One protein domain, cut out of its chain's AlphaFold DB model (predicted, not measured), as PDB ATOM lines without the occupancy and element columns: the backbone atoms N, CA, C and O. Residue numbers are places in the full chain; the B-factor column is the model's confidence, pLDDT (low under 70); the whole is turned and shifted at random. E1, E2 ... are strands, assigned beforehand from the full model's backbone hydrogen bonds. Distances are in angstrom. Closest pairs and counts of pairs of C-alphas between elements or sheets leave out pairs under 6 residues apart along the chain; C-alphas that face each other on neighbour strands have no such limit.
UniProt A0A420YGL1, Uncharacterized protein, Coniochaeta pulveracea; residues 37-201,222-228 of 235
ATOM      1  N   GLN A  37      47.487  17.268 -37.442       96.06
ATOM      2  CA  GLN A  37      47.922  16.573 -36.242       96.06
ATOM      3  C   GLN A  37      48.232  15.110 -36.592       96.06
ATOM      4  O   GLN A  37      47.422  14.448 -37.234       96.06
ATOM      5  N   HIS A  38      49.367  14.589 -36.121       96.69
ATOM      6  CA  HIS A  38      49.839  13.241 -36.467       96.69
ATOM      7  C   HIS A  38      49.770  12.275 -35.268       96.69
ATOM      8  O   HIS A  38      50.728  11.573 -34.934       96.69
ATOM      9  N   THR A  39      48.638  12.261 -34.558       95.88
ATOM     10  CA  THR A  39      48.423  11.324 -33.444       95.88
ATOM     11  C   THR A  39      48.190   9.916 -33.967       95.88
ATOM     12  O   THR A  39      47.299   9.682 -34.779       95.88
ATOM     13  N   TYR A  40      48.957   8.977 -33.422       96.94
ATOM     14  CA  TYR A  40      48.763   7.551 -33.623       96.94
ATOM     15  C   TYR A  40      47.784   6.991 -32.593       96.94
ATOM     16  O   TYR A  40      48.045   7.024 -31.385       96.94
ATOM     17  N   PHE A  41      46.670   6.452 -33.073       98.25
ATOM     18  CA  PHE A  41      45.662   5.786 -32.264       98.25
ATOM     19  C   PHE A  41      45.843   4.267 -32.286       98.25
ATOM     20  O   PHE A  41      46.164   3.664 -33.305       98.25
ATOM     21  N   ASN A  42      45.581   3.660 -31.134       98.25
ATOM     22  CA  ASN A  42      45.174   2.270 -30.973       98.25
ATOM     23  C   ASN A  42      44.224   2.281 -29.766       98.25
ATOM     24  O   ASN A  42      44.661   2.537 -28.638       98.25
ATOM     25  N   LEU A  43      42.919   2.110 -30.006       98.25
ATOM     26  CA  LEU A  43      41.895   2.282 -28.962       98.25
ATOM     27  C   LEU A  43      41.926   1.175 -27.901       98.25
ATOM     28  O   LEU A  43      41.282   1.305 -26.863       98.25
ATOM     29  N   ASP A  44      42.711   0.123 -28.120       97.94
ATOM     30  CA  ASP A  44      42.881  -0.981 -27.173       97.94
ATOM     31  C   ASP A  44      44.033  -0.699 -26.213       97.94
ATOM     32  O   ASP A  44      44.311  -1.494 -25.313       97.94
ATOM     33  N   ALA A  45      44.752   0.412 -26.424       97.19
ATOM     34  CA  ALA A  45      46.003   0.720 -25.749       97.19
ATOM     35  C   ALA A  45      46.994  -0.458 -25.807       97.19
ATOM     36  O   ALA A  45      47.781  -0.636 -24.874       97.19
ATOM     37  N   TYR A  46      46.942  -1.254 -26.885       97.19
ATOM     38  CA  TYR A  46      47.744  -2.465 -27.081       97.19
ATOM     39  C   TYR A  46      47.534  -3.561 -26.022       97.19
ATOM     40  O   TYR A  46      48.449  -4.332 -25.731       97.19
ATOM     41  N   LYS A  47      46.346  -3.616 -25.408       96.81
ATOM     42  CA  LYS A  47      46.012  -4.587 -24.350       96.81
ATOM     43  C   LYS A  47      45.236  -5.804 -24.843       96.81
ATOM     44  O   LYS A  47      45.024  -6.719 -24.049       96.81
ATOM     45  N   ASN A  48      44.819  -5.823 -26.105       95.38
ATOM     46  CA  ASN A  48      44.131  -6.966 -26.685       95.38
ATOM     47  C   ASN A  48      45.098  -8.165 -26.764       95.38
ATOM     48  O   ASN A  48      46.137  -8.070 -27.414       95.38
ATOM     49  N   PRO A  49      44.825  -9.290 -26.076       92.31
ATOM     50  CA  PRO A  49      45.726 -10.438 -26.092       92.31
ATOM     51  C   PRO A  49      45.670 -11.223 -27.410       92.31
ATOM     52  O   PRO A  49      46.546 -12.055 -27.639       92.31
ATOM     53  N   ALA A  50      44.648 -11.002 -28.244       92.94
ATOM     54  CA  ALA A  50      44.485 -11.700 -29.516       92.94
ATOM     55  C   ALA A  50      45.343 -11.097 -30.639       92.94
ATOM     56  O   ALA A  50      45.709 -11.812 -31.568       92.94
ATOM     57  N   THR A  51      45.665  -9.804 -30.557       93.56
ATOM     58  CA  THR A  51      46.365  -9.075 -31.619       93.56
ATOM     59  C   THR A  51      47.029  -7.811 -31.081       93.56
ATOM     60  O   THR A  51      46.535  -7.172 -30.154       93.56
ATOM     61  N   ASP A  52      48.149  -7.433 -31.682       91.00
ATOM     62  CA  ASP A  52      48.786  -6.129 -31.513       91.00
ATOM     63  C   ASP A  52      48.492  -5.152 -32.660       91.00
ATOM     64  O   ASP A  52      48.829  -3.969 -32.562       91.00
ATOM     65  N   THR A  53      47.860  -5.636 -33.730       96.44
ATOM     66  CA  THR A  53      47.583  -4.862 -34.942       96.44
ATOM     67  C   THR A  53      46.315  -4.017 -34.820       96.44
ATOM     68  O   THR A  53      45.466  -4.249 -33.963       96.44
ATOM     69  N   ILE A  54      46.179  -3.025 -35.701       98.00
ATOM     70  CA  ILE A  54      45.019  -2.121 -35.761       98.00
ATOM     71  C   ILE A  54      43.837  -2.698 -36.570       98.00
ATOM     72  O   ILE A  54      42.812  -2.049 -36.753       98.00
ATOM     73  N   TRP A  55      43.974  -3.904 -37.120       98.31
ATOM     74  CA  TRP A  55      43.054  -4.439 -38.131       98.31
ATOM     75  C   TRP A  55      41.654  -4.771 -37.612       98.31
ATOM     76  O   TRP A  55      40.688  -4.692 -38.377       98.31
ATOM     77  N   ASP A  56      41.542  -5.065 -36.318       97.94
ATOM     78  CA  ASP A  56      40.270  -5.369 -35.656       97.94
ATOM     79  C   ASP A  56      39.499  -4.103 -35.248       97.94
ATOM     80  O   ASP A  56      38.315  -4.178 -34.912       97.94
ATOM     81  N   HIS A  57      40.131  -2.924 -35.307       98.69
ATOM     82  CA  HIS A  57      39.419  -1.655 -35.178       98.69
ATOM     83  C   HIS A  57      38.489  -1.462 -36.370       98.69
ATOM     84  O   HIS A  57      38.760  -1.923 -37.480       98.69
ATOM     85  N   THR A  58      37.396  -0.741 -36.155       98.81
ATOM     86  CA  THR A  58      36.476  -0.377 -37.230       98.81
ATOM     87  C   THR A  58      36.613   1.092 -37.586       98.81
ATOM     88  O   THR A  58      36.890   1.938 -36.731       98.81
ATOM     89  N   LEU A  59      36.433   1.391 -38.868       98.75
ATOM     90  CA  LEU A  59      36.556   2.714 -39.447       98.75
ATOM     91  C   LEU A  59      35.316   3.015 -40.300       98.75
ATOM     92  O   LEU A  59      34.828   2.161 -41.038       98.75
ATOM     93  N   SER A  60      34.797   4.234 -40.189       98.62
ATOM     94  CA  SER A  60      33.658   4.721 -40.974       98.62
ATOM     95  C   SER A  60      33.937   6.137 -41.463       98.62
ATOM     96  O   SER A  60      34.247   7.007 -40.652       98.62
ATOM     97  N   LEU A  61      33.825   6.361 -42.773       98.56
ATOM     98  CA  LEU A  61      33.996   7.638 -43.471       98.56
ATOM     99  C   LEU A  61      32.778   7.889 -44.385       98.56
ATOM    100  O   LEU A  61      32.904   7.866 -45.610       98.56
ATOM    101  N   PRO A  62      31.581   8.154 -43.831       98.12
ATOM    102  CA  PRO A  62      30.326   8.170 -44.594       98.12
ATOM    103  C   PRO A  62      30.266   9.247 -45.686       98.12
ATOM    104  O   PRO A  62      29.498   9.131 -46.638       98.12
ATOM    105  N   TYR A  63      31.080  10.296 -45.565       98.38
ATOM    106  CA  TYR A  63      31.167  11.375 -46.549       98.38
ATOM    107  C   TYR A  63      32.354  11.220 -47.497       98.38
ATOM    108  O   TYR A  63      32.613  12.150 -48.246       98.38
ATOM    109  N   SER A  64      33.069  10.088 -47.486       98.38
ATOM    110  CA  SER A  64      34.298   9.935 -48.275       98.38
ATOM    111  C   SER A  64      34.270   8.791 -49.283       98.38
ATOM    112  O   SER A  64      35.102   7.886 -49.219       98.38
ATOM    113  N   PRO A  65      33.345   8.808 -50.261       97.94
ATOM    114  CA  PRO A  65      33.355   7.820 -51.334       97.94
ATOM    115  C   PRO A  65      34.530   8.030 -52.300       97.94
ATOM    116  O   PRO A  65      34.824   7.143 -53.097       97.94
ATOM    117  N   ARG A  66      35.182   9.201 -52.272       98.62
ATOM    118  CA  ARG A  66      36.283   9.559 -53.169       98.62
ATOM    119  C   ARG A  66      37.620   9.606 -52.439       98.62
ATOM    120  O   ARG A  66      37.683  10.019 -51.285       98.62
ATOM    121  N   TYR A  67      38.682   9.221 -53.138       98.56
ATOM    122  CA  TYR A  67      40.049   9.205 -52.619       98.56
ATOM    123  C   TYR A  67      41.064   9.543 -53.720       98.56
ATOM    124  O   TYR A  67      40.744   9.469 -54.911       98.56
ATOM    125  N   LEU A  68      42.277   9.932 -53.328       98.38
ATOM    126  CA  LEU A  68      43.376  10.193 -54.261       98.38
ATOM    127  C   LEU A  68      44.070   8.881 -54.643       98.38
ATOM    128  O   LEU A  68      44.474   8.112 -53.772       98.38
ATOM    129  N   GLU A  69      44.210   8.619 -55.944       97.69
ATOM    130  CA  GLU A  69      45.043   7.517 -56.438       97.69
ATOM    131  C   GLU A  69      46.510   7.813 -56.123       97.69
ATOM    132  O   GLU A  69      46.975   8.924 -56.375       97.69
ATOM    133  N   LEU A  70      47.229   6.813 -55.614       96.56
ATOM    134  CA  LEU A  70      48.654   6.909 -55.318       96.56
ATOM    135  C   LEU A  70      49.483   6.106 -56.315       96.56
ATOM    136  O   LEU A  70      49.044   5.064 -56.808       96.56
ATOM    137  N   ASP A  71      50.695   6.578 -56.571       95.56
ATOM    138  CA  ASP A  71      51.731   5.808 -57.243       95.56
ATOM    139  C   ASP A  71      52.521   4.909 -56.268       95.56
ATOM    140  O   ASP A  71      52.292   4.879 -55.054       95.56
ATOM    141  N   ASP A  72      53.498   4.172 -56.801       95.62
ATOM    142  CA  ASP A  72      54.352   3.283 -56.006       95.62
ATOM    143  C   ASP A  72      55.217   4.030 -54.969       95.62
ATOM    144  O   ASP A  72      55.706   3.407 -54.022       95.62
ATOM    145  N   GLY A  73      55.404   5.343 -55.129       95.00
ATOM    146  CA  GLY A  73      56.076   6.230 -54.182       95.00
ATOM    147  C   GLY A  73      55.153   6.797 -53.101       95.00
ATOM    148  O   GLY A  73      55.627   7.568 -52.268       95.00
ATOM    149  N   ALA A  74      53.874   6.403 -53.096       94.38
ATOM    150  CA  ALA A  74      52.817   6.960 -52.255       94.38
ATOM    151  C   ALA A  74      52.532   8.452 -52.520       94.38
ATOM    152  O   ALA A  74      52.085   9.164 -51.620       94.38
ATOM    153  N   LEU A  75      52.777   8.924 -53.747       95.38
ATOM    154  CA  LEU A  75      52.419  10.272 -54.188       95.38
ATOM    155  C   LEU A  75      51.108  10.247 -54.982       95.38
ATOM    156  O   LEU A  75      50.881   9.300 -55.740       95.38
ATOM    157  N   PRO A  76      50.244  11.268 -54.850       96.88
ATOM    158  CA  PRO A  76      49.058  11.384 -55.686       96.88
ATOM    159  C   PRO A  76      49.394  11.411 -57.181       96.88
ATOM    160  O   PRO A  76      50.330  12.072 -57.617       96.88
ATOM    161  N   THR A  77      48.607  10.713 -57.999       97.06
ATOM    162  CA  THR A  77      48.814  10.676 -59.462       97.06
ATOM    163  C   THR A  77      48.116  11.816 -60.211       97.06
ATOM    164  O   THR A  77      48.207  11.904 -61.437       97.06
ATOM    165  N   GLY A  78      47.329  12.631 -59.504       96.94
ATOM    166  CA  GLY A  78      46.368  13.579 -60.079       96.94
ATOM    167  C   GLY A  78      44.950  13.027 -60.239       96.94
ATOM    168  O   GLY A  78      43.997  13.797 -60.397       96.94
ATOM    169  N   LYS A  79      44.758  11.701 -60.168       98.06
ATOM    170  CA  LYS A  79      43.426  11.097 -60.303       98.06
ATOM    171  C   LYS A  79      42.690  11.033 -58.968       98.06
ATOM    172  O   LYS A  79      43.179  10.468 -57.995       98.06
ATOM    173  N   ILE A  80      41.451  11.520 -58.976       98.38
ATOM    174  CA  ILE A  80      40.479  11.305 -57.900       98.38
ATOM    175  C   ILE A  80      39.590  10.128 -58.298       98.38
ATOM    176  O   ILE A  80      38.870  10.197 -59.298       98.38
ATOM    177  N   LEU A  81      39.633   9.052 -57.521       98.44
ATOM    178  CA  LEU A  81      38.852   7.841 -57.755       98.44
ATOM    179  C   LEU A  81      37.637   7.791 -56.829       98.44
ATOM    180  O   LEU A  81      37.557   8.517 -55.844       98.44
ATOM    181  N   THR A  82      36.672   6.935 -57.164       98.56
ATOM    182  CA  THR A  82      35.538   6.596 -56.292       98.56
ATOM    183  C   THR A  82      35.691   5.148 -55.847       98.56
ATOM    184  O   THR A  82      35.827   4.264 -56.694       98.56
ATOM    185  N   ALA A  83      35.676   4.902 -54.540       98.06
ATOM    186  CA  ALA A  83      35.724   3.561 -53.981       98.06
ATOM    187  C   ALA A  83      34.404   2.836 -54.276       98.06
ATOM    188  O   ALA A  83      33.319   3.312 -53.938       98.06
ATOM    189  N   ALA A  84      34.489   1.685 -54.941       97.81
ATOM    190  CA  ALA A  84      33.329   0.826 -55.130       97.81
ATOM    191  C   ALA A  84      32.982   0.132 -53.801       97.81
ATOM    192  O   ALA A  84      33.910  -0.219 -53.067       97.81
ATOM    193  N   PRO A  85      31.694  -0.125 -53.505       97.69
ATOM    194  CA  PRO A  85      31.303  -0.859 -52.308       97.69
ATOM    195  C   PRO A  85      32.068  -2.184 -52.150       97.69
ATOM    196  O   PRO A  85      32.086  -3.000 -53.074       97.69
ATOM    197  N   GLY A  86      32.708  -2.382 -50.997       96.38
ATOM    198  CA  GLY A  86      33.527  -3.555 -50.670       96.38
ATOM    199  C   GLY A  86      34.925  -3.587 -51.305       96.38
ATOM    200  O   GLY A  86      35.603  -4.610 -51.215       96.38
ATOM    201  N   SER A  87      35.359  -2.517 -51.977       97.94
ATOM    202  CA  SER A  87      36.744  -2.388 -52.455       97.94
ATOM    203  C   SER A  87      37.712  -2.056 -51.314       97.94
ATOM    204  O   SER A  87      37.287  -1.578 -50.273       97.94
ATOM    205  N   VAL A  88      39.021  -2.244 -51.537       98.06
ATOM    206  CA  VAL A  88      40.081  -2.007 -50.531       98.06
ATOM    207  C   VAL A  88      39.949  -0.647 -49.833       98.06
ATOM    208  O   VAL A  88      40.132  -0.558 -48.629       98.06
ATOM    209  N   ASN A  89      39.621   0.410 -50.580       98.31
ATOM    210  CA  ASN A  89      39.548   1.778 -50.061       98.31
ATOM    211  C   ASN A  89      38.117   2.227 -49.718       98.31
ATOM    212  O   ASN A  89      37.871   3.428 -49.575       98.31
ATOM    213  N   ASP A  90      37.162   1.296 -49.615       98.25
ATOM    214  CA  ASP A  90      35.787   1.605 -49.232       98.25
ATOM    215  C   ASP A  90      35.601   1.597 -47.714       98.25
ATOM    216  O   ASP A  90      35.477   0.556 -47.075       98.25
ATOM    217  N   PHE A  91      35.504   2.802 -47.161       98.62
ATOM    218  CA  PHE A  91      35.085   3.038 -45.782       98.62
ATOM    219  C   PHE A  91      33.784   3.846 -45.700       98.62
ATOM    220  O   PHE A  91      33.413   4.308 -44.623       98.62
ATOM    221  N   ALA A  92      33.104   4.060 -46.830       98.19
ATOM    222  CA  ALA A  92      31.957   4.959 -46.927       98.19
ATOM    223  C   ALA A  92      30.624   4.217 -47.071       98.19
ATOM    224  O   ALA A  92      29.582   4.759 -46.702       98.19
ATOM    225  N   SER A  93      30.631   2.996 -47.617       97.56
ATOM    226  CA  SER A  93      29.400   2.277 -47.967       97.56
ATOM    227  C   SER A  93      28.606   1.750 -46.768       97.56
ATOM    228  O   SER A  93      27.391   1.562 -46.877       97.56
ATOM    229  N   ALA A  94      29.263   1.525 -45.628       97.06
ATOM    230  CA  ALA A  94      28.654   1.007 -44.411       97.06
ATOM    231  C   ALA A  94      29.358   1.560 -43.160       97.06
ATOM    232  O   ALA A  94      30.546   1.882 -43.207       97.06
ATOM    233  N   PRO A  95      28.651   1.665 -42.021       95.56
ATOM    234  CA  PRO A  95      29.296   1.966 -40.751       95.56
ATOM    235  C   PRO A  95      30.132   0.776 -40.263       95.56
ATOM    236  O   PRO A  95      29.852  -0.374 -40.602       95.56
ATOM    237  N   ASN A  96      31.101   1.059 -39.391       95.19
ATOM    238  CA  ASN A  96      31.880   0.067 -38.644       95.19
ATOM    239  C   ASN A  96      32.564  -0.999 -39.526       95.19
ATOM    240  O   ASN A  96      32.635  -2.170 -39.154       95.19
ATOM    241  N   ILE A  97      33.090  -0.604 -40.686       98.31
ATOM    242  CA  ILE A  97      33.875  -1.499 -41.543       98.31
ATOM    243  C   ILE A  97      35.189  -1.818 -40.824       98.31
ATOM    244  O   ILE A  97      35.877  -0.904 -40.372       98.31
ATOM    245  N   SER A  98      35.551  -3.099 -40.702       98.19
ATOM    246  CA  SER A  98      36.864  -3.481 -40.158       98.19
ATOM    247  C   SER A  98      37.964  -2.781 -40.954       98.19
ATOM    248  O   SER A  98      37.980  -2.812 -42.187       98.19
ATOM    249  N   PHE A  99      38.906  -2.145 -40.265       98.50
ATOM    250  CA  PHE A  99      40.017  -1.478 -40.926       98.50
ATOM    251  C   PHE A  99      40.839  -2.496 -41.731       98.50
ATOM    252  O   PHE A  99      41.238  -2.225 -42.861       98.50
ATOM    253  N   GLY A 100      40.965  -3.724 -41.222       97.81
ATOM    254  CA  GLY A 100      41.555  -4.861 -41.922       97.81
ATOM    255  C   GLY A 100      40.650  -5.617 -42.904       97.81
ATOM    256  O   GLY A 100      41.061  -6.681 -43.355       97.81
ATOM    257  N   HIS A 101      39.452  -5.135 -43.267       98.06
ATOM    258  CA  HIS A 101      38.487  -5.906 -44.082       98.06
ATOM    259  C   HIS A 101      39.051  -6.448 -45.411       98.06
ATOM    260  O   HIS A 101      38.555  -7.446 -45.932       98.06
ATOM    261  N   ALA A 102      40.076  -5.793 -45.958       97.19
ATOM    262  CA  ALA A 102      40.695  -6.133 -47.228       97.19
ATOM    263  C   ALA A 102      42.102  -6.746 -47.099       97.19
ATOM    264  O   ALA A 102      42.774  -6.867 -48.117       97.19
ATOM    265  N   VAL A 103      42.568  -7.149 -45.907       97.06
ATOM    266  CA  VAL A 103      43.962  -7.625 -45.712       97.06
ATOM    267  C   VAL A 103      44.365  -8.781 -46.636       97.06
ATOM    268  O   VAL A 103      45.510  -8.840 -47.083       97.06
ATOM    269  N   ASP A 104      43.412  -9.653 -46.978       96.12
ATOM    270  CA  ASP A 104      43.607 -10.798 -47.879       96.12
ATOM    271  C   ASP A 104      43.204 -10.503 -49.338       96.12
ATOM    272  O   ASP A 104      43.308 -11.366 -50.216       96.12
ATOM    273  N   ALA A 105      42.711  -9.295 -49.624       96.06
ATOM    274  CA  ALA A 105      42.204  -8.930 -50.937       96.06
ATOM    275  C   ALA A 105      43.345  -8.649 -51.933       96.06
ATOM    276  O   ALA A 105      44.367  -8.041 -51.584       96.06
ATOM    277  N   PRO A 106      43.165  -9.000 -53.222       92.75
ATOM    278  CA  PRO A 106      44.049  -8.527 -54.277       92.75
ATOM    279  C   PRO A 106      44.098  -6.992 -54.284       92.75
ATOM    280  O   PRO A 106      43.063  -6.335 -54.360       92.75
ATOM    281  N   GLY A 107      45.303  -6.429 -54.214       91.94
ATOM    282  CA  GLY A 107      45.526  -4.981 -54.219       91.94
ATOM    283  C   GLY A 107      45.746  -4.347 -52.846       91.94
ATOM    284  O   GLY A 107      46.183  -3.206 -52.809       91.94
ATOM    285  N   PHE A 108      45.537  -5.058 -51.729       97.06
ATOM    286  CA  PHE A 108      45.873  -4.527 -50.396       97.06
ATOM    287  C   PHE A 108      47.382  -4.318 -50.217       97.06
ATOM    288  O   PHE A 108      47.845  -3.285 -49.728       97.06
ATOM    289  N   LYS A 109      48.179  -5.286 -50.682       96.69
ATOM    290  CA  LYS A 109      49.620  -5.100 -50.853       96.69
ATOM    291  C   LYS A 109      49.864  -4.126 -52.007       96.69
ATOM    292  O   LYS A 109      49.416  -4.380 -53.121       96.69
ATOM    293  N   GLY A 110      50.600  -3.056 -51.738       95.75
ATOM    294  CA  GLY A 110      50.847  -1.954 -52.666       95.75
ATOM    295  C   GLY A 110      49.910  -0.758 -52.476       95.75
ATOM    296  O   GLY A 110      50.239   0.329 -52.935       95.75
ATOM    297  N   ASN A 111      48.784  -0.911 -51.766       96.88
ATOM    298  CA  ASN A 111      47.763   0.143 -51.642       96.88
ATOM    299  C   ASN A 111      48.266   1.425 -50.954       96.88
ATOM    300  O   ASN A 111      47.752   2.511 -51.189       96.88
ATOM    301  N   CYS A 112      49.276   1.300 -50.101       95.62
ATOM    302  CA  CYS A 112      49.910   2.411 -49.398       95.62
ATOM    303  C   CYS A 112      51.219   2.892 -50.069       95.62
ATOM    304  O   CYS A 112      51.959   3.654 -49.453       95.62
ATOM    305  N   GLY A 113      51.539   2.403 -51.274       92.94
ATOM    306  CA  GLY A 113      52.845   2.518 -51.937       92.94
ATOM    307  C   GLY A 113      53.437   1.138 -52.266       92.94
ATOM    308  O   GLY A 113      53.172   0.147 -51.584       92.94
ATOM    309  N   GLY A 114      54.277   1.041 -53.297       89.75
ATOM    310  CA  GLY A 114      54.626  -0.224 -53.970       89.75
ATOM    311  C   GLY A 114      55.342  -1.281 -53.111       89.75
ATOM    312  O   GLY A 114      55.499  -2.429 -53.530       89.75
ATOM    313  N   THR A 115      55.775  -0.928 -51.896       89.31
ATOM    314  CA  THR A 115      56.519  -1.817 -50.983       89.31
ATOM    315  C   THR A 115      55.813  -2.115 -49.658       89.31
ATOM    316  O   THR A 115      56.402  -2.780 -48.807       89.31
ATOM    317  N   CYS A 116      54.565  -1.682 -49.470       94.44
ATOM    318  CA  CYS A 116      53.847  -1.843 -48.203       94.44
ATOM    319  C   CYS A 116      52.561  -2.674 -48.331       94.44
ATOM    320  O   CYS A 116      52.148  -3.059 -49.424       94.44
ATOM    321  N   ALA A 117      51.937  -2.990 -47.197       96.06
ATOM    322  CA  ALA A 117      50.616  -3.608 -47.138       96.06
ATOM    323  C   ALA A 117      49.794  -2.906 -46.055       96.06
ATOM    324  O   ALA A 117      50.141  -2.977 -44.879       96.06
ATOM    325  N   GLY A 118      48.746  -2.194 -46.457       97.44
ATOM    326  CA  GLY A 118      47.991  -1.337 -45.551       97.44
ATOM    327  C   GLY A 118      47.439  -0.099 -46.237       97.44
ATOM    328  O   GLY A 118      47.250  -0.061 -47.454       97.44
ATOM    329  N   TYR A 119      47.213   0.934 -45.437       98.31
ATOM    330  CA  TYR A 119      46.673   2.208 -45.888       98.31
ATOM    331  C   TYR A 119      47.689   3.314 -45.661       98.31
ATOM    332  O   TYR A 119      48.364   3.361 -44.634       98.31
ATOM    333  N   ASN A 120      47.793   4.188 -46.650       97.62
ATOM    334  CA  ASN A 120      48.491   5.463 -46.589       97.62
ATOM    335  C   ASN A 120      47.825   6.400 -47.603       97.62
ATOM    336  O   ASN A 120      48.493   6.968 -48.456       97.62
ATOM    337  N   GLY A 121      46.491   6.454 -47.574       97.06
ATOM    338  CA  GLY A 121      45.666   7.117 -48.586       97.06
ATOM    339  C   GLY A 121      45.017   8.399 -48.085       97.06
ATOM    340  O   GLY A 121      44.876   8.597 -46.878       97.06
ATOM    341  N   TYR A 122      44.570   9.235 -49.023       98.62
ATOM    342  CA  TYR A 122      43.810  10.449 -48.739       98.62
ATOM    343  C   TYR A 122      42.363  10.304 -49.210       98.62
ATOM    344  O   TYR A 122      42.114  10.099 -50.400       98.62
ATOM    345  N   TRP A 123      41.413  10.449 -48.291       98.81
ATOM    346  CA  TRP A 123      39.974  10.404 -48.549       98.81
ATOM    347  C   TRP A 123      39.373  11.809 -48.498       98.81
ATOM    348  O   TRP A 123      39.668  12.594 -47.598       98.81
ATOM    349  N   ILE A 124      38.515  12.117 -49.468       98.56
ATOM    350  CA  ILE A 124      37.906  13.438 -49.664       98.56
ATOM    351  C   ILE A 124      36.518  13.472 -49.032       98.56
ATOM    352  O   ILE A 124      35.708  12.594 -49.315       98.56
ATOM    353  N   PHE A 125      36.195  14.527 -48.285       98.00
ATOM    354  CA  PHE A 125      34.847  14.760 -47.769       98.00
ATOM    355  C   PHE A 125      33.933  15.429 -48.805       98.00
ATOM    356  O   PHE A 125      34.089  16.594 -49.174       98.00
ATOM    357  N   ASP A 126      32.896  14.708 -49.217       94.94
ATOM    358  CA  ASP A 126      31.882  15.146 -50.165       94.94
ATOM    359  C   ASP A 126      30.647  15.682 -49.447       94.94
ATOM    360  O   ASP A 126      29.788  14.923 -48.999       94.94
ATOM    361  N   ARG A 127      30.505  17.015 -49.414       89.69
ATOM    362  CA  ARG A 127      29.307  17.703 -48.890       89.69
ATOM    363  C   ARG A 127      28.927  17.245 -47.471       89.69
ATOM    364  O   ARG A 127      27.739  17.117 -47.168       89.69
ATOM    365  N   ALA A 128      29.920  17.009 -46.614       93.88
ATOM    366  CA  ALA A 128      29.671  16.732 -45.205       93.88
ATOM    367  C   ALA A 128      28.861  17.890 -44.586       93.88
ATOM    368  O   ALA A 128      29.220  19.057 -44.782       93.88
ATOM    369  N   PRO A 129      27.753  17.614 -43.869       95.25
ATOM    370  CA  PRO A 129      27.035  18.645 -43.139       95.25
ATOM    371  C   PRO A 129      27.957  19.348 -42.147       95.25
ATOM    372  O   PRO A 129      28.865  18.739 -41.576       95.25
ATOM    373  N   LYS A 130      27.683  20.629 -41.898       90.00
ATOM    374  CA  LYS A 130      28.373  21.376 -40.847       90.00
ATOM    375  C   LYS A 130      28.232  20.625 -39.513       90.00
ATOM    376  O   LYS A 130      27.137  20.184 -39.178       90.00
ATOM    377  N   ASP A 131      29.341  20.483 -38.788       90.81
ATOM    378  CA  ASP A 131      29.446  19.802 -37.485       90.81
ATOM    379  C   ASP A 131      29.231  18.270 -37.502       90.81
ATOM    380  O   ASP A 131      29.194  17.631 -36.442       90.81
ATOM    381  N   ALA A 132      29.131  17.646 -38.683       96.62
ATOM    382  CA  ALA A 132      29.039  16.192 -38.798       96.62
ATOM    383  C   ALA A 132      30.323  15.499 -38.317       96.62
ATOM    384  O   ALA A 132      31.434  15.966 -38.571       96.62
ATOM    385  N   ALA A 133      30.170  14.341 -37.666       97.94
ATOM    386  CA  ALA A 133      31.280  13.413 -37.486       97.94
ATOM    387  C   ALA A 133      31.647  12.835 -38.860       97.94
ATOM    388  O   ALA A 133      30.892  12.048 -39.431       97.94
ATOM    389  N   VAL A 134      32.772  13.280 -39.415       98.50
ATOM    390  CA  VAL A 134      33.217  12.899 -40.764       98.50
ATOM    391  C   VAL A 134      33.939  11.559 -40.787       98.50
ATOM    392  O   VAL A 134      33.982  10.902 -41.825       98.50
ATOM    393  N   LEU A 135      34.471  11.151 -39.634       98.56
ATOM    394  CA  LEU A 135      35.129   9.872 -39.436       98.56
ATOM    395  C   LEU A 135      34.802   9.326 -38.046       98.56
ATOM    396  O   LEU A 135      34.775  10.072 -37.065       98.56
ATOM    397  N   THR A 136      34.589   8.015 -37.956       98.81
ATOM    398  CA  THR A 136      34.485   7.286 -36.684       98.81
ATOM    399  C   THR A 136      35.501   6.151 -36.657       98.81
ATOM    400  O   THR A 136      35.527   5.343 -37.582       98.81
ATOM    401  N   LEU A 137      36.307   6.089 -35.597       98.88
ATOM    402  CA  LEU A 137      37.182   4.966 -35.259       98.88
ATOM    403  C   LEU A 137      36.620   4.281 -34.010       98.88
ATOM    404  O   LEU A 137      36.305   4.961 -33.032       98.88
ATOM    405  N   ALA A 138      36.517   2.958 -34.007       98.75
ATOM    406  CA  ALA A 138      35.999   2.217 -32.862       98.75
ATOM    407  C   ALA A 138      36.747   0.904 -32.612       98.75
ATOM    408  O   ALA A 138      37.425   0.372 -33.490       98.75
ATOM    409  N   SER A 139      36.627   0.400 -31.386       98.44
ATOM    410  CA  SER A 139      37.081  -0.930 -30.988       98.44
ATOM    411  C   SER A 139      36.013  -1.642 -30.180       98.44
ATOM    412  O   SER A 139      35.594  -1.152 -29.130       98.44
ATOM    413  N   GLU A 140      35.642  -2.838 -30.625       97.25
ATOM    414  CA  GLU A 140      34.790  -3.744 -29.855       97.25
ATOM    415  C   GLU A 140      35.506  -4.274 -28.603       97.25
ATOM    416  O   GLU A 140      34.877  -4.476 -27.569       97.25
ATOM    417  N   PHE A 141      36.834  -4.461 -28.653       97.44
ATOM    418  CA  PHE A 141      37.597  -4.995 -27.522       97.44
ATOM    419  C   PHE A 141      37.594  -4.043 -26.323       97.44
ATOM    420  O   PHE A 141      37.355  -4.466 -25.192       97.44
ATOM    421  N   SER A 142      37.884  -2.760 -26.552       97.44
ATOM    422  CA  SER A 142      37.880  -1.765 -25.474       97.44
ATOM    423  C   SER A 142      36.512  -1.126 -25.249       97.44
ATOM    424  O   SER A 142      36.317  -0.461 -24.231       97.44
ATOM    425  N   GLY A 143      35.580  -1.300 -26.189       97.94
ATOM    426  CA  GLY A 143      34.282  -0.635 -26.199       97.94
ATOM    427  C   GLY A 143      34.362   0.864 -26.497       97.94
ATOM    428  O   GLY A 143      33.364   1.558 -26.323       97.94
ATOM    429  N   ILE A 144      35.526   1.390 -26.899       98.31
ATOM    430  CA  ILE A 144      35.755   2.826 -27.115       98.31
ATOM    431  C   ILE A 144      35.425   3.206 -28.558       98.31
ATOM    432  O   ILE A 144      35.860   2.554 -29.507       98.31
ATOM    433  N   LYS A 145      34.732   4.336 -28.710       98.44
ATOM    434  CA  LYS A 145      34.480   5.023 -29.978       98.44
ATOM    435  C   LYS A 145      35.097   6.421 -29.951       98.44
ATOM    436  O   LYS A 145      34.982   7.128 -28.950       98.44
ATOM    437  N   ALA A 146      35.706   6.831 -31.060       98.62
ATOM    438  CA  ALA A 146      36.266   8.156 -31.287       98.62
ATOM    439  C   ALA A 146      35.702   8.758 -32.584       98.62
ATOM    440  O   ALA A 146      35.869   8.199 -33.666       98.62
ATOM    441  N   GLU A 147      35.045   9.910 -32.475       98.75
ATOM    442  CA  GLU A 147      34.429  10.623 -33.599       98.75
ATOM    443  C   GLU A 147      35.214  11.893 -33.932       98.75
ATOM    444  O   GLU A 147      35.390  12.753 -33.065       98.75
ATOM    445  N   LEU A 148      35.633  12.038 -35.188       98.75
ATOM    446  CA  LEU A 148      36.314  13.223 -35.703       98.75
ATOM    447  C   LEU A 148      35.315  14.180 -36.355       98.75
ATOM    448  O   LEU A 148      34.570  13.803 -37.258       98.75
ATOM    449  N   ARG A 149      35.365  15.445 -35.944       98.69
ATOM    450  CA  ARG A 149      34.737  16.591 -36.620       98.69
ATOM    451  C   ARG A 149      35.844  17.558 -37.014       98.69
ATOM    452  O   ARG A 149      36.733  17.802 -36.201       98.69
ATOM    453  N   THR A 150      35.813  18.087 -38.229       98.31
ATOM    454  CA  THR A 150      36.868  18.968 -38.744       98.31
ATOM    455  C   THR A 150      36.315  19.939 -39.782       98.31
ATOM    456  O   THR A 150      35.285  19.658 -40.395       98.31
ATOM    457  N   ASP A 151      36.981  21.078 -39.952       97.00
ATOM    458  CA  ASP A 151      36.739  22.032 -41.039       97.00
ATOM    459  C   ASP A 151      37.563  21.736 -42.305       97.00
ATOM    460  O   ASP A 151      37.413  22.419 -43.318       97.00
ATOM    461  N   GLN A 152      38.410  20.708 -42.261       97.75
ATOM    462  CA  GLN A 152      39.245  20.290 -43.381       97.75
ATOM    463  C   GLN A 152      38.445  19.528 -44.444       97.75
ATOM    464  O   GLN A 152      37.422  18.922 -44.125       97.75
ATOM    465  N   PRO A 153      38.897  19.521 -45.712       97.31
ATOM    466  CA  PRO A 153      38.159  18.926 -46.828       97.31
ATOM    467  C   PRO A 153      38.398  17.418 -47.005       97.31
ATOM    468  O   PRO A 153      37.798  16.812 -47.893       97.31
ATOM    469  N   GLY A 154      39.270  16.811 -46.203       98.19
ATOM    470  CA  GLY A 154      39.576  15.388 -46.261       98.19
ATOM    471  C   GLY A 154      40.512  14.945 -45.141       98.19
ATOM    472  O   GLY A 154      40.865  15.722 -44.247       98.19
ATOM    473  N   VAL A 155      40.888  13.670 -45.186       98.62
ATOM    474  CA  VAL A 155      41.790  13.031 -44.222       98.62
ATOM    475  C   VAL A 155      42.779  12.109 -44.914       98.62
ATOM    476  O   VAL A 155      42.397  11.278 -45.739       98.62
ATOM    477  N   GLN A 156      44.038  12.193 -44.499       98.62
ATOM    478  CA  GLN A 156      45.010  11.128 -44.716       98.62
ATOM    479  C   GLN A 156      44.798  10.050 -43.646       98.62
ATOM    480  O   GLN A 156      44.674  10.359 -42.457       98.62
ATOM    481  N   VAL A 157      44.764   8.785 -44.057       98.69
ATOM    482  CA  VAL A 157      44.721   7.636 -43.151       98.69
ATOM    483  C   VAL A 157      45.929   6.750 -43.409       98.69
ATOM    484  O   VAL A 157      46.088   6.182 -44.493       98.69
ATOM    485  N   TYR A 158      46.758   6.609 -42.378       98.50
ATOM    486  CA  TYR A 158      47.972   5.806 -42.412       98.50
ATOM    487  C   TYR A 158      47.924   4.699 -41.361       98.50
ATOM    488  O   TYR A 158      47.778   4.957 -40.169       98.50
ATOM    489  N   SER A 159      48.095   3.453 -41.793       98.00
ATOM    490  CA  SER A 159      48.019   2.264 -40.944       98.00
ATOM    491  C   SER A 159      49.361   1.867 -40.329       98.00
ATOM    492  O   SER A 159      49.604   0.680 -40.170       98.00
ATOM    493  N   CYS A 160      50.282   2.795 -40.054       95.88
ATOM    494  CA  CYS A 160      51.541   2.506 -39.346       95.88
ATOM    495  C   CYS A 160      52.421   1.379 -39.923       95.88
ATOM    496  O   CYS A 160      53.175   0.744 -39.184       95.88
ATOM    497  N   TYR A 161      52.342   1.087 -41.224       97.12
ATOM    498  CA  TYR A 161      53.050  -0.060 -41.800       97.12
ATOM    499  C   TYR A 161      54.569  -0.007 -41.567       97.12
ATOM    500  O   TYR A 161      55.185  -1.025 -41.256       97.12
ATOM    501  N   TRP A 162      55.178   1.174 -41.671       95.44
ATOM    502  CA  TRP A 162      56.629   1.346 -41.570       95.44
ATOM    503  C   TRP A 162      57.158   1.476 -40.136       95.44
ATOM    504  O   TRP A 162      58.338   1.766 -39.948       95.44
ATOM    505  N   SER A 163      56.327   1.260 -39.113       95.44
ATOM    506  CA  SER A 163      56.809   1.169 -37.733       95.44
ATOM    507  C   SER A 163      57.724  -0.052 -37.566       95.44
ATOM    508  O   SER A 163      57.320  -1.190 -37.795       95.44
ATOM    509  N   ASP A 164      58.969   0.183 -37.154       94.06
ATOM    510  CA  ASP A 164      60.047  -0.816 -37.129       94.06
ATOM    511  C   ASP A 164      60.144  -1.620 -35.817       94.06
ATOM    512  O   ASP A 164      61.057  -2.429 -35.644       94.06
ATOM    513  N   GLY A 165      59.222  -1.407 -34.873       94.62
ATOM    514  CA  GLY A 165      59.241  -2.086 -33.579       94.62
ATOM    515  C   GLY A 165      60.199  -1.477 -32.554       94.62
ATOM    516  O   GLY A 165      60.340  -2.038 -31.468       94.62
ATOM    517  N   THR A 166      60.874  -0.359 -32.838       95.31
ATOM    518  CA  THR A 166      61.872   0.213 -31.910       95.31
ATOM    519  C   THR A 166      61.284   1.221 -30.925       95.31
ATOM    520  O   THR A 166      61.813   1.381 -29.823       95.31
ATOM    521  N   ALA A 167      60.174   1.872 -31.279       95.56
ATOM    522  CA  ALA A 167      59.533   2.876 -30.439       95.56
ATOM    523  C   ALA A 167      58.813   2.220 -29.243       95.56
ATOM    524  O   ALA A 167      57.898   1.422 -29.454       95.56
ATOM    525  N   PRO A 168      59.174   2.545 -27.988       96.75
ATOM    526  CA  PRO A 168      58.524   1.965 -26.821       96.75
ATOM    527  C   PRO A 168      57.110   2.525 -26.632       96.75
ATOM    528  O   PRO A 168      56.848   3.711 -26.841       96.75
ATOM    529  N   LEU A 169      56.208   1.671 -26.159       96.56
ATOM    530  CA  LEU A 169      54.894   2.074 -25.676       96.56
ATOM    531  C   LEU A 169      55.014   2.839 -24.355       96.56
ATOM    532  O   LEU A 169      55.968   2.676 -23.587       96.56
ATOM    533  N   LYS A 170      54.007   3.667 -24.054       94.44
ATOM    534  CA  LYS A 170      53.900   4.291 -22.728       94.44
ATOM    535  C   LYS A 170      53.697   3.207 -21.671       94.44
ATOM    536  O   LYS A 170      53.065   2.192 -21.932       94.44
ATOM    537  N   SER A 171      54.127   3.467 -20.437       94.00
ATOM    538  CA  SER A 171      53.983   2.522 -19.315       94.00
ATOM    539  C   SER A 171      52.536   2.115 -18.996       94.00
ATOM    540  O   SER A 171      52.314   1.127 -18.303       94.00
ATOM    541  N   THR A 172      51.547   2.871 -19.479       95.31
ATOM    542  CA  THR A 172      50.111   2.594 -19.330       95.31
ATOM    543  C   THR A 172      49.515   1.754 -20.470       95.31
ATOM    544  O   THR A 172      48.333   1.397 -20.410       95.31
ATOM    545  N   GLN A 173      50.316   1.452 -21.493       96.25
ATOM    546  CA  GLN A 173      49.957   0.730 -22.712       96.25
ATOM    547  C   GLN A 173      50.710  -0.605 -22.796       96.25
ATOM    548  O   GLN A 173      51.714  -0.811 -22.113       96.25
ATOM    549  N   GLY A 174      50.232  -1.493 -23.663       95.94
ATOM    550  CA  GLY A 174      50.874  -2.772 -23.940       95.94
ATOM    551  C   GLY A 174      50.607  -3.842 -22.886       95.94
ATOM    552  O   GLY A 174      49.755  -3.711 -22.002       95.94
ATOM    553  N   THR A 175      51.373  -4.922 -22.993       94.25
ATOM    554  CA  THR A 175      51.324  -6.092 -22.113       94.25
ATOM    555  C   THR A 175      52.740  -6.500 -21.690       94.25
ATOM    556  O   THR A 175      53.740  -5.880 -22.055       94.25
ATOM    557  N   ALA A 176      52.861  -7.583 -20.917       90.88
ATOM    558  CA  ALA A 176      54.168  -8.134 -20.563       90.88
ATOM    559  C   ALA A 176      54.992  -8.570 -21.792       90.88
ATOM    560  O   ALA A 176      56.223  -8.558 -21.727       90.88
ATOM    561  N   THR A 177      54.326  -8.942 -22.890       89.75
ATOM    562  CA  THR A 177      54.944  -9.434 -24.129       89.75
ATOM    563  C   THR A 177      54.936  -8.403 -25.253       89.75
ATOM    564  O   THR A 177      55.755  -8.513 -26.159       89.75
ATOM    565  N   HIS A 178      54.082  -7.381 -25.176       92.31
ATOM    566  CA  HIS A 178      53.977  -6.335 -26.185       92.31
ATOM    567  C   HIS A 178      54.319  -4.967 -25.586       92.31
ATOM    568  O   HIS A 178      53.562  -4.421 -24.786       92.31
ATOM    569  N   LYS A 179      55.487  -4.428 -25.950       95.38
ATOM    570  CA  LYS A 179      56.066  -3.230 -25.316       95.38
ATOM    571  C   LYS A 179      56.425  -2.109 -26.284       95.38
ATOM    572  O   LYS A 179      56.840  -1.046 -25.826       95.38
ATOM    573  N   ASN A 180      56.287  -2.327 -27.588       96.56
ATOM    574  CA  ASN A 180      56.786  -1.428 -28.622       96.56
ATOM    575  C   ASN A 180      55.734  -1.261 -29.723       96.56
ATOM    576  O   ASN A 180      54.962  -2.176 -29.947       96.56
ATOM    577  N   VAL A 181      55.726  -0.128 -30.423       96.56
ATOM    578  CA  VAL A 181      54.876   0.088 -31.606       96.56
ATOM    579  C   VAL A 181      55.422  -0.742 -32.770       96.56
ATOM    580  O   VAL A 181      56.543  -0.492 -33.219       96.56
ATOM    581  N   THR A 182      54.657  -1.720 -33.246       96.19
ATOM    582  CA  THR A 182      55.036  -2.636 -34.335       96.19
ATOM    583  C   THR A 182      54.411  -2.225 -35.670       96.19
ATOM    584  O   THR A 182      53.571  -1.326 -35.746       96.19
ATOM    585  N   SER A 183      54.858  -2.853 -36.760       97.19
ATOM    586  CA  SER A 183      54.279  -2.625 -38.085       97.19
ATOM    587  C   SER A 183      52.773  -2.865 -38.042       97.19
ATOM    588  O   SER A 183      52.308  -3.916 -37.606       97.19
ATOM    589  N   SER A 184      52.014  -1.885 -38.520       97.62
ATOM    590  CA  SER A 184      50.553  -1.949 -38.566       97.62
ATOM    591  C   SER A 184      49.849  -2.093 -37.218       97.62
ATOM    592  O   SER A 184      48.750  -2.638 -37.124       97.62
ATOM    593  N   SER A 185      50.466  -1.572 -36.158       97.50
ATOM    594  CA  SER A 185      49.914  -1.604 -34.803       97.50
ATOM    595  C   SER A 185      49.051  -0.381 -34.461       97.50
ATOM    596  O   SER A 185      48.392  -0.344 -33.422       97.50
ATOM    597  N   CYS A 186      49.035   0.640 -35.318       97.94
ATOM    598  CA  CYS A 186      48.301   1.881 -35.094       97.94
ATOM    599  C   CYS A 186      47.689   2.461 -36.370       97.94
ATOM    600  O   CYS A 186      47.940   1.994 -37.478       97.94
ATOM    601  N   ILE A 187      46.904   3.521 -36.185       98.69
ATOM    602  CA  ILE A 187      46.363   4.361 -37.251       98.69
ATOM    603  C   ILE A 187      46.655   5.836 -36.951       98.69
ATOM    604  O   ILE A 187      46.391   6.307 -35.845       98.69
ATOM    605  N   ALA A 188      47.199   6.565 -37.922       98.56
ATOM    606  CA  ALA A 188      47.205   8.024 -37.934       98.56
ATOM    607  C   ALA A 188      46.068   8.525 -38.831       98.56
ATOM    608  O   ALA A 188      45.804   7.949 -39.887       98.56
ATOM    609  N   ILE A 189      45.379   9.568 -38.367       98.69
ATOM    610  CA  ILE A 189      44.243  10.188 -39.053       98.69
ATOM    611  C   ILE A 189      44.489  11.691 -39.067       98.69
ATOM    612  O   ILE A 189      44.357  12.370 -38.042       98.69
ATOM    613  N   GLU A 190      44.871  12.196 -40.229       98.69
ATOM    614  CA  GLU A 190      45.405  13.541 -40.394       98.69
ATOM    615  C   GLU A 190      44.403  14.348 -41.217       98.69
ATOM    616  O   GLU A 190      44.345  14.251 -42.442       98.69
ATOM    617  N   ALA A 191      43.549  15.108 -40.528       98.44
ATOM    618  CA  ALA A 191      42.652  16.048 -41.187       98.44
ATOM    619  C   ALA A 191      43.486  17.195 -41.751       98.44
ATOM    620  O   ALA A 191      44.219  17.844 -41.000       98.44
ATOM    621  N   GLN A 192      43.405  17.418 -43.055       98.19
ATOM    622  CA  GLN A 192      44.174  18.442 -43.760       98.19
ATOM    623  C   GLN A 192      43.601  18.671 -45.156       98.19
ATOM    624  O   GLN A 192      42.695  17.955 -45.593       98.19
ATOM    625  N   ASP A 193      44.141  19.659 -45.861       97.56
ATOM    626  CA  ASP A 193      43.849  19.875 -47.274       97.56
ATOM    627  C   ASP A 193      44.392  18.743 -48.173       97.56
ATOM    628  O   ASP A 193      44.980  17.777 -47.686       97.56
ATOM    629  N   TYR A 194      44.136  18.804 -49.477       97.44
ATOM    630  CA  TYR A 194      44.497  17.750 -50.418       97.44
ATOM    631  C   TYR A 194      46.016  17.646 -50.483       97.44
ATOM    632  O   TYR A 194      46.709  18.580 -50.878       97.44
ATOM    633  N   VAL A 195      46.546  16.479 -50.126       96.31
ATOM    634  CA  VAL A 195      47.978  16.224 -50.278       96.31
ATOM    635  C   VAL A 195      48.378  16.425 -51.738       96.31
ATOM    636  O   VAL A 195      47.680  15.984 -52.645       96.31
ATOM    637  N   ASP A 196      49.495  17.118 -51.947       96.00
ATOM    638  CA  ASP A 196      50.009  17.487 -53.271       96.00
ATOM    639  C   ASP A 196      49.129  18.460 -54.095       96.00
ATOM    640  O   ASP A 196      49.372  18.664 -55.284       96.00
ATOM    641  N   GLY A 197      48.140  19.126 -53.481       95.94
ATOM    642  CA  GLY A 197      47.230  20.049 -54.171       95.94
ATOM    643  C   GLY A 197      47.920  21.203 -54.910       95.94
ATOM    644  O   GLY A 197      47.510  21.562 -56.015       95.94
ATOM    645  N   ILE A 198      49.028  21.729 -54.376       93.94
ATOM    646  CA  ILE A 198      49.863  22.737 -55.055       93.94
ATOM    647  C   ILE A 198      50.429  22.276 -56.410       93.94
ATOM    648  O   ILE A 198      50.680  23.121 -57.274       93.94
ATOM    649  N   ASN A 199      50.636  20.970 -56.602       95.19
ATOM    650  CA  ASN A 199      51.150  20.383 -57.843       95.19
ATOM    651  C   ASN A 199      50.023  19.893 -58.771       95.19
ATOM    652  O   ASN A 199      50.287  19.571 -59.929       95.19
ATOM    653  N   HIS A 200      48.774  19.933 -58.295       96.19
ATOM    654  CA  HIS A 200      47.556  19.565 -59.017       96.19
ATOM    655  C   HIS A 200      46.570  20.745 -59.098       96.19
ATOM    656  O   HIS A 200      45.499  20.733 -58.475       96.19
ATOM    657  N   PRO A 201      46.897  21.803 -59.871       94.88
ATOM    658  CA  PRO A 201      46.078  23.015 -59.957       94.88
ATOM    659  C   PRO A 201      44.642  22.753 -60.437       94.88
ATOM    660  O   PRO A 201      43.735  23.521 -60.114       94.88
ATOM    661  N   SER A 222      38.030  18.383 -33.806       98.56
ATOM    662  CA  SER A 222      37.739  17.812 -32.500       98.56
ATOM    663  C   SER A 222      37.521  16.312 -32.573       98.56
ATOM    664  O   SER A 222      36.839  15.832 -33.476       98.56
ATOM    665  N   TRP A 223      38.034  15.615 -31.566       98.75
ATOM    666  CA  TRP A 223      37.767  14.213 -31.290       98.75
ATOM    667  C   TRP A 223      36.822  14.098 -30.097       98.75
ATOM    668  O   TRP A 223      37.148  14.585 -29.013       98.75
ATOM    669  N   THR A 224      35.676  13.447 -30.270       98.62
ATOM    670  CA  THR A 224      34.761  13.112 -29.169       98.62
ATOM    671  C   THR A 224      34.835  11.619 -28.883       98.62
ATOM    672  O   THR A 224      34.575  10.801 -29.762       98.62
ATOM    673  N   PHE A 225      35.191  11.270 -27.650       98.44
ATOM    674  CA  PHE A 225      35.299   9.893 -27.181       98.44
ATOM    675  C   PHE A 225      34.038   9.482 -26.416       98.44
ATOM    676  O   PHE A 225      33.488  10.266 -25.646       98.44
ATOM    677  N   SER A 226      33.582   8.254 -26.625       98.12
ATOM    678  CA  SER A 226      32.411   7.656 -25.960       98.12
ATOM    679  C   SER A 226      32.560   6.135 -25.914       98.12
ATOM    680  O   SER A 226      33.549   5.599 -26.426       98.12
ATOM    681  N   THR A 227      31.601   5.436 -25.307       97.25
ATOM    682  CA  THR A 227      31.517   3.973 -25.389       97.25
ATOM    683  C   THR A 227      30.527   3.535 -26.472       97.25
ATOM    684  O   THR A 227      29.623   4.283 -26.850       97.25
ATOM    685  N   LEU A 228      30.686   2.319 -26.994       94.06
ATOM    686  CA  LEU A 228      29.765   1.751 -27.987       94.06
ATOM    687  C   LEU A 228      28.337   1.579 -27.433       94.06
ATOM    688  O   LEU A 228      27.365   1.797 -28.157       94.06
TER     689      LEU A 228
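What this domain is: This is residues 37 to 201 and 222 to 228 of the 235 residues of an uncharacterized protein of Coniochaeta pulveracea (UniProt A0A420YGL1). With little regular structure, two small antiparallel sheets stand partly face to face amid long loops: E3-E2-E4-E7-E8, strongly twisted, and E1-E5-E6-E9. The 172 printed residues have nine named strands, E1 to E9 in order, holding 48 residues, and no named helix: all strand. The whole is compact, radius of gyration of the C-alphas 15.6 A, spanning 50 by 36 by 28 A.

How they stand to each other: The larger sheet runs E3, residues 76 to 82, E2, 66 to 70, E4, 120 to 124, E7, 154 to 158, and E8, 187 to 192. N 123 of E4 and O 155 of E7 are within hydrogen-bond range, 2.9 A. The other runs E1, 58 to 60, E5, 135 to 138, E6, 144 to 150, and E9, 222 to 227. The closest C-alphas of E6 and E8, Thr 150 and Ala 191, are 6.9 A apart.

Where its parts are: E1 begins at C-alpha 58 (36.476, -0.377, -37.230); E9 ends at C-alpha 227 (31.517, 3.973, -25.389).

The domain as a whole: C-alphas 201 and 222 are 29.2 A apart across the cut. Links E3 to E4 and E7 to E8 are long. No printed residue is under pLDDT 70.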